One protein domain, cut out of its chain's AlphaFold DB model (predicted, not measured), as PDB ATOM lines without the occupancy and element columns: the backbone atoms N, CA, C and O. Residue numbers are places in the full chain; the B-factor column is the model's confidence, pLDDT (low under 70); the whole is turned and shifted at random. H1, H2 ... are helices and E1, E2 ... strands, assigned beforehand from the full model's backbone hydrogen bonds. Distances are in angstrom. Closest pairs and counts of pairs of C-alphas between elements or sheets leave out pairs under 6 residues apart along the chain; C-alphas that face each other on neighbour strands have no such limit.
ATOM      1  N   ARG A   7      11.792   1.587  33.396       96.56
ATOM      2  CA  ARG A   7      12.919   1.715  32.459       96.56
ATOM      3  C   ARG A   7      12.972   0.578  31.435       96.56
ATOM      4  O   ARG A   7      13.571   0.754  30.383       96.56
ATOM      5  N   GLU A   8      12.331  -0.550  31.738       96.75
ATOM      6  CA  GLU A   8      12.204  -1.711  30.847       96.75
ATOM      7  C   GLU A   8      10.892  -1.685  30.041       96.75
ATOM      8  O   GLU A   8      10.642  -2.576  29.232       96.75
ATOM      9  N   VAL A   9      10.028  -0.692  30.279       96.81
ATOM     10  CA  VAL A   9       8.760  -0.519  29.564       96.81
ATOM     11  C   VAL A   9       8.979   0.395  28.367       96.81
ATOM     12  O   VAL A   9       9.527   1.488  28.497       96.81
ATOM     13  N   SER A  10       8.513  -0.033  27.197       96.62
ATOM     14  CA  SER A  10       8.603   0.728  25.954       96.62
ATOM     15  C   SER A  10       7.222   0.958  25.356       96.62
ATOM     16  O   SER A  10       6.363   0.075  25.357       96.62
ATOM     17  N   VAL A  11       7.015   2.161  24.830       96.06
ATOM     18  CA  VAL A  11       5.768   2.584  24.195       96.06
ATOM     19  C   VAL A  11       6.038   2.787  22.710       96.06
ATOM     20  O   VAL A  11       6.832   3.653  22.351       96.06
ATOM     21  N   ASP A  12       5.366   2.024  21.846       96.38
ATOM     22  CA  ASP A  12       5.475   2.215  20.398       96.38
ATOM     23  C   ASP A  12       4.568   3.379  19.939       96.38
ATOM     24  O   ASP A  12       3.335   3.281  20.016       96.38
ATOM     25  N   PRO A  13       5.141   4.498  19.450       94.94
ATOM     26  CA  PRO A  13       4.360   5.640  18.989       94.94
ATOM     27  C   PRO A  13       3.604   5.370  17.681       94.94
ATOM     28  O   PRO A  13       2.727   6.158  17.329       94.94
ATOM     29  N   LYS A  14       3.920   4.289  16.956       97.44
ATOM     30  CA  LYS A  14       3.261   3.927  15.693       97.44
ATOM     31  C   LYS A  14       1.933   3.200  15.902       97.44
ATOM     32  O   LYS A  14       1.121   3.175  14.981       97.44
ATOM     33  N   LEU A  15       1.699   2.637  17.089       96.88
ATOM     34  CA  LEU A  15       0.435   1.979  17.418       96.88
ATOM     35  C   LEU A  15      -0.705   2.999  17.585       96.88
ATOM     36  O   LEU A  15      -0.456   4.108  18.089       96.88
ATOM     37  N   PRO A  16      -1.956   2.623  17.248       98.00
ATOM     38  CA  PRO A  16      -3.150   3.362  17.648       98.00
ATOM     39  C   PRO A  16      -3.196   3.582  19.162       98.00
ATOM     40  O   PRO A  16      -2.596   2.836  19.938       98.00
ATOM     41  N   LYS A  17      -3.912   4.619  19.602       96.19
ATOM     42  CA  LYS A  17      -3.939   5.043  21.010       96.19
ATOM     43  C   LYS A  17      -4.351   3.905  21.947       96.19
ATOM     44  O   LYS A  17      -3.709   3.694  22.972       96.19
ATOM     45  N   GLU A  18      -5.403   3.181  21.597       97.44
ATOM     46  CA  GLU A  18      -5.993   2.122  22.413       97.44
ATOM     47  C   GLU A  18      -5.025   0.943  22.564       97.44
ATOM     48  O   GLU A  18      -4.773   0.487  23.680       97.44
ATOM     49  N   GLU A  19      -4.410   0.507  21.461       97.62
ATOM     50  CA  GLU A  19      -3.406  -0.564  21.455       97.62
ATOM     51  C   GLU A  19      -2.150  -0.167  22.229       97.62
ATOM     52  O   GLU A  19      -1.629  -0.947  23.024       97.62
ATOM     53  N   ARG A  20      -1.703   1.080  22.068       97.44
ATOM     54  CA  ARG A  20      -0.565   1.632  22.803       97.44
ATOM     55  C   ARG A  20      -0.802   1.613  24.314       97.44
ATOM     56  O   ARG A  20       0.097   1.246  25.068       97.44
ATOM     57  N   ILE A  21      -1.999   1.999  24.760       96.06
ATOM     58  CA  ILE A  21      -2.381   1.965  26.179       96.06
ATOM     59  C   ILE A  21      -2.443   0.518  26.680       96.06
ATOM     60  O   ILE A  21      -1.905   0.222  27.747       96.06
ATOM     61  N   ALA A  22      -3.064  -0.385  25.919       97.31
ATOM     62  CA  ALA A  22      -3.176  -1.793  26.290       97.31
ATOM     63  C   ALA A  22      -1.799  -2.462  26.433       97.31
ATOM     64  O   ALA A  22      -1.538  -3.145  27.425       97.31
ATOM     65  N   GLU A  23      -0.896  -2.211  25.486       97.81
ATOM     66  CA  GLU A  23       0.462  -2.747  25.496       97.81
ATOM     67  C   GLU A  23       1.292  -2.178  26.654       97.81
ATOM     68  O   GLU A  23       1.964  -2.928  27.367       97.81
ATOM     69  N   PHE A  24       1.173  -0.875  26.930       97.25
ATOM     70  CA  PHE A  24       1.787  -0.260  28.108       97.25
ATOM     71  C   PHE A  24       1.301  -0.913  29.410       97.25
ATOM     72  O   PHE A  24       2.121  -1.312  30.240       97.25
ATOM     73  N   LEU A  25      -0.017  -1.074  29.581       96.69
ATOM     74  CA  LEU A  25      -0.609  -1.714  30.761       96.69
ATOM     75  C   LEU A  25      -0.140  -3.167  30.917       96.69
ATOM     76  O   LEU A  25       0.162  -3.594  32.035       96.69
ATOM     77  N   ARG A  26      -0.010  -3.908  29.808       96.50
ATOM     78  CA  ARG A  26       0.519  -5.280  29.791       96.50
ATOM     79  C   ARG A  26       1.952  -5.345  30.324       96.50
ATOM     80  O   ARG A  26       2.269  -6.239  31.110       96.50
ATOM     81  N   GLN A  27       2.810  -4.410  29.914       97.38
ATOM     82  CA  GLN A  27       4.214  -4.362  30.325       97.38
ATOM     83  C   GLN A  27       4.384  -3.893  31.781       97.38
ATOM     84  O   GLN A  27       5.036  -4.574  32.578       97.38
ATOM     85  N   ILE A  28       3.778  -2.758  32.154       96.62
ATOM     86  CA  ILE A  28       3.956  -2.142  33.482       96.62
ATOM     87  C   ILE A  28       3.194  -2.889  34.585       96.62
ATOM     88  O   ILE A  28       3.579  -2.827  35.756       96.62
ATOM     89  N   LYS A  29       2.131  -3.623  34.226       95.06
ATOM     90  CA  LYS A  29       1.195  -4.338  35.111       95.06
ATOM     91  C   LYS A  29       0.392  -3.404  36.020       95.06
ATOM     92  O   LYS A  29      -0.828  -3.371  35.936       95.06
ATOM     93  N   ASN A  30       1.063  -2.642  36.886       95.12
ATOM     94  CA  ASN A  30       0.445  -1.668  37.779       95.12
ATOM     95  C   ASN A  30       1.020  -0.260  37.526       95.12
ATOM     96  O   ASN A  30       2.082   0.067  38.058       95.12
ATOM     97  N   PRO A  31       0.319   0.603  36.769       93.69
ATOM     98  CA  PRO A  31       0.786   1.961  36.485       93.69
ATOM     99  C   PRO A  31       0.821   2.871  37.727       93.69
ATOM    100  O   PRO A  31       1.502   3.890  37.711       93.69
ATOM    101  N   TYR A  32       0.141   2.504  38.818       94.31
ATOM    102  CA  TYR A  32       0.140   3.265  40.072       94.31
ATOM    103  C   TYR A  32       1.215   2.807  41.066       94.31
ATOM    104  O   TYR A  32       1.428   3.471  42.081       94.31
ATOM    105  N   CYS A  33       1.883   1.675  40.822       96.31
ATOM    106  CA  CYS A  33       2.900   1.130  41.722       96.31
ATOM    107  C   CYS A  33       3.951   0.346  40.930       96.31
ATOM    108  O   CYS A  33       3.726  -0.803  40.548       96.31
ATOM    109  N   PHE A  34       5.109   0.963  40.704       96.81
ATOM    110  CA  PHE A  34       6.184   0.421  39.871       96.81
ATOM    111  C   PHE A  34       7.562   0.833  40.411       96.81
ATOM    112  O   PHE A  34       7.674   1.573  41.391       96.81
ATOM    113  N   LYS A  35       8.636   0.335  39.799       97.50
ATOM    114  CA  LYS A  35      10.015   0.728  40.103       97.50
ATOM    115  C   LYS A  35      10.574   1.671  39.050       97.50
ATOM    116  O   LYS A  35      10.272   1.544  37.873       97.50
ATOM    117  N   CYS A  36      11.444   2.570  39.479       96.62
ATOM    118  CA  CYS A  36      12.363   3.293  38.613       96.62
ATOM    119  C   CYS A  36      13.774   3.045  39.153       96.62
ATOM    120  O   CYS A  36      14.266   3.741  40.048       96.62
ATOM    121  N   GLY A  37      14.387   1.949  38.703       95.62
ATOM    122  CA  GLY A  37      15.641   1.443  39.253       95.62
ATOM    123  C   GLY A  37      15.572   1.135  40.737       95.62
ATOM    124  O   GLY A  37      14.845   0.239  41.164       95.62
ATOM    125  N   LYS A  38      16.360   1.857  41.540       96.38
ATOM    126  CA  LYS A  38      16.401   1.653  42.995       96.38
ATOM    127  C   LYS A  38      15.201   2.253  43.735       96.38
ATOM    128  O   LYS A  38      15.048   2.004  44.927       96.38
ATOM    129  N   PHE A  39      14.373   3.042  43.055       96.69
ATOM    130  CA  PHE A  39      13.235   3.722  43.659       96.69
ATOM    131  C   PHE A  39      11.941   2.955  43.410       96.69
ATOM    132  O   PHE A  39      11.700   2.469  42.306       96.69
ATOM    133  N   THR A  40      11.086   2.894  44.426       96.56
ATOM    134  CA  THR A  40       9.693   2.463  44.275       96.56
ATOM    135  C   THR A  40       8.825   3.704  44.162       96.56
ATOM    136  O   THR A  40       8.846   4.551  45.053       96.56
ATOM    137  N   VAL A  41       8.064   3.806  43.078       95.56
ATOM    138  CA  VAL A  41       7.138   4.907  42.818       95.56
ATOM    139  C   VAL A  41       5.724   4.423  43.103       95.56
ATOM    140  O   VAL A  41       5.310   3.369  42.619       95.56
ATOM    141  N   ARG A  42       4.978   5.205  43.886       95.56
ATOM    142  CA  ARG A  42       3.549   4.997  44.114       95.56
ATOM    143  C   ARG A  42       2.801   6.286  43.807       95.56
ATOM    144  O   ARG A  42       3.049   7.298  44.453       95.56
ATOM    145  N   ALA A  43       1.891   6.225  42.846       91.06
ATOM    146  CA  ALA A  43       1.006   7.330  42.510       91.06
ATOM    147  C   ALA A  43      -0.325   7.171  43.252       91.06
ATOM    148  O   ALA A  43      -0.885   6.075  43.304       91.06
ATOM    149  N   GLN A  44      -0.810   8.260  43.845       89.88
ATOM    150  CA  GLN A  44      -2.108   8.344  44.512       89.88
ATOM    151  C   GLN A  44      -2.724   9.700  44.179       89.88
ATOM    152  O   GLN A  44      -2.006  10.695  44.073       89.88
ATOM    153  N   PHE A  45      -4.040   9.725  44.015       87.38
ATOM    154  CA  PHE A  45      -4.800  10.924  43.684       87.38
ATOM    155  C   PHE A  45      -5.783  11.182  44.819       87.38
ATOM    156  O   PHE A  45      -6.336  10.237  45.375       87.38
ATOM    157  N   ALA A  46      -5.961  12.448  45.187       89.06
ATOM    158  CA  ALA A  46      -6.983  12.823  46.152       89.06
ATOM    159  C   ALA A  46      -8.363  12.782  45.482       89.06
ATOM    160  O   ALA A  46      -8.494  13.251  44.353       89.06
ATOM    161  N   ASP A  47      -9.382  12.293  46.192       85.88
ATOM    162  CA  ASP A  47     -10.739  12.112  45.648       85.88
ATOM    163  C   ASP A  47     -11.349  13.411  45.087       85.88
ATOM    164  O   ASP A  47     -12.059  13.381  44.090       85.88
ATOM    165  N   ASN A  48     -11.017  14.557  45.694       86.69
ATOM    166  CA  ASN A  48     -11.456  15.897  45.277       86.69
ATOM    167  C   ASN A  48     -10.270  16.819  44.928       86.69
ATOM    168  O   ASN A  48     -10.343  18.035  45.103       86.69
ATOM    169  N   GLY A  49      -9.135  16.243  44.526       83.50
ATOM    170  CA  GLY A  49      -7.963  17.009  44.108       83.50
ATOM    171  C   GLY A  49      -8.103  17.566  42.692       83.50
ATOM    172  O   GLY A  49      -8.851  17.040  41.871       83.50
ATOM    173  N   VAL A  50      -7.332  18.610  42.385       88.00
ATOM    174  CA  VAL A  50      -7.103  19.026  40.993       88.00
ATOM    175  C   VAL A  50      -6.446  17.888  40.206       88.00
ATOM    176  O   VAL A  50      -5.690  17.087  40.764       88.00
ATOM    177  N   SER A  51      -6.743  17.795  38.908       88.56
ATOM    178  CA  SER A  51      -6.172  16.738  38.075       88.56
ATOM    179  C   SER A  51      -4.648  16.883  37.976       88.56
ATOM    180  O   SER A  51      -4.105  17.987  38.040       88.56
ATOM    181  N   LEU A  52      -3.936  15.769  37.778       85.56
ATOM    182  CA  LEU A  52      -2.491  15.816  37.532       85.56
ATOM    183  C   LEU A  52      -2.155  16.676  36.307       85.56
ATOM    184  O   LEU A  52      -1.148  17.375  36.317       85.56
ATOM    185  N   GLU A  53      -3.002  16.651  35.279       87.12
ATOM    186  CA  GLU A  53      -2.836  17.489  34.094       87.12
ATOM    187  C   GLU A  53      -2.878  18.981  34.455       87.12
ATOM    188  O   GLU A  53      -2.004  19.739  34.038       87.12
ATOM    189  N   ASP A  54      -3.835  19.397  35.288       88.56
ATOM    190  CA  ASP A  54      -3.968  20.793  35.722       88.56
ATOM    191  C   ASP A  54      -2.839  21.228  36.659       88.56
ATOM    192  O   ASP A  54      -2.402  22.378  36.607       88.56
ATOM    193  N   CYS A  55      -2.315  20.314  37.479       86.31
ATOM    194  CA  CYS A  55      -1.088  20.550  38.241       86.31
ATOM    195  C   CYS A  55       0.117  20.769  37.315       86.31
ATOM    196  O   CYS A  55       0.893  21.697  37.520       86.31
ATOM    197  N   LEU A  56       0.285  19.929  36.288       87.62
ATOM    198  CA  LEU A  56       1.428  20.004  35.371       87.62
ATOM    199  C   LEU A  56       1.390  21.256  34.488       87.62
ATOM    200  O   LEU A  56       2.440  21.847  34.237       87.62
ATOM    201  N   LYS A  57       0.198  21.708  34.076       88.69
ATOM    202  CA  LYS A  57       0.016  22.978  33.352       88.69
ATOM    203  C   LYS A  57       0.573  24.187  34.114       88.69
ATOM    204  O   LYS A  57       0.975  25.147  33.477       88.69
ATOM    205  N   GLN A  58       0.626  24.146  35.448       83.69
ATOM    206  CA  GLN A  58       1.187  25.234  36.264       83.69
ATOM    207  C   GLN A  58       2.726  25.240  36.299       83.69
ATOM    208  O   GLN A  58       3.319  26.241  36.689       83.69
ATOM    209  N   ILE A  59       3.372  24.129  35.926       84.06
ATOM    210  CA  ILE A  59       4.836  23.957  35.968       84.06
ATOM    211  C   ILE A  59       5.467  24.217  34.590       84.06
ATOM    212  O   ILE A  59       6.630  24.607  34.504       84.06
TER     213      ILE A  59
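Overview. This is residues 7 to 59 of the 61 residues of an uncharacterized protein of Butyricicoccus sp. 1XD8-22 (UniProt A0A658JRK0). What shape does the backbone draw? It is a loose, open U: residues 7 to 16 run back beside helix H1, which makes one limb, the small hairpin of E1 and E2 sits at the foot, and the chain then climbs away to a second limb that ends in the short helix H2. Residues 46 to 59, with H2 among them, stand free of the rest. What is it built of? The 53 printed residues hold two named helices and two named strands in the order H1, E1, E2, H2, with one antiparallel sheet of order E1, E2; the class is mixed, helices and strands, with under half of the residues in named elements. How spread out is it? The whole is loose, with a radius of gyration of the C-alphas of 13.6 A and spans of 32 by 30 by 22 A.

Along the chain. Where does the first element lie? After residues 7 to 16, H1 covers residues 17 to 28 and is 16.4 A long, from C-alpha 17 at (-3.939, 5.043, 21.010) to C-alpha 28 at (3.956, -2.142, 33.482). Which strands follow? E1 is residues 33 to 36, 10.2 A long, and E2 is residues 39 to 42, 9.8 A long. Where is the last element? H2 is residues 52 to 57, 8.7 A long, and ends with C-alpha 57 at (0.016, 22.978, 33.352).

Arrangement. How near does H1 come to the strands? One pair of C-alphas of H1 and E1 is within 8 A, the closest, those of Ile 28 and Phe 34, at 7.2 A. H1 and E2 are apart. How do E1 and E2 pair? They form a hairpin, antiparallel, with 153 degrees between their directions, and the C-alphas of residues 35 and 40, which face each other, are 4.5 A apart. N 36 and O 39 at 2.8 A, and N 41 and O 34 at 2.8 A, are within hydrogen-bond range. Where does H2 stand? It is apart from H1 and from E1. How are the helix backbones formed? In H1 and H2 every O i to N i+4 pair is within hydrogen-bond range.

Size, cuts and confidence. How large is it? The two C-alphas farthest apart, those of Lys 14 and Asn 48, are 35.1 A apart. Without residues 46 to 59, the remaining 39 residues span 30 by 23 by 13 A. Is it continuous? The printed part has no cut; the links H1 to E1 and E1 to E2 are tight, and E2 to H2, with 9 residues, is short. How confident is the model? The mean pLDDT of the printed part is 93.5, that of H2 is 87, and no printed residue is under 70.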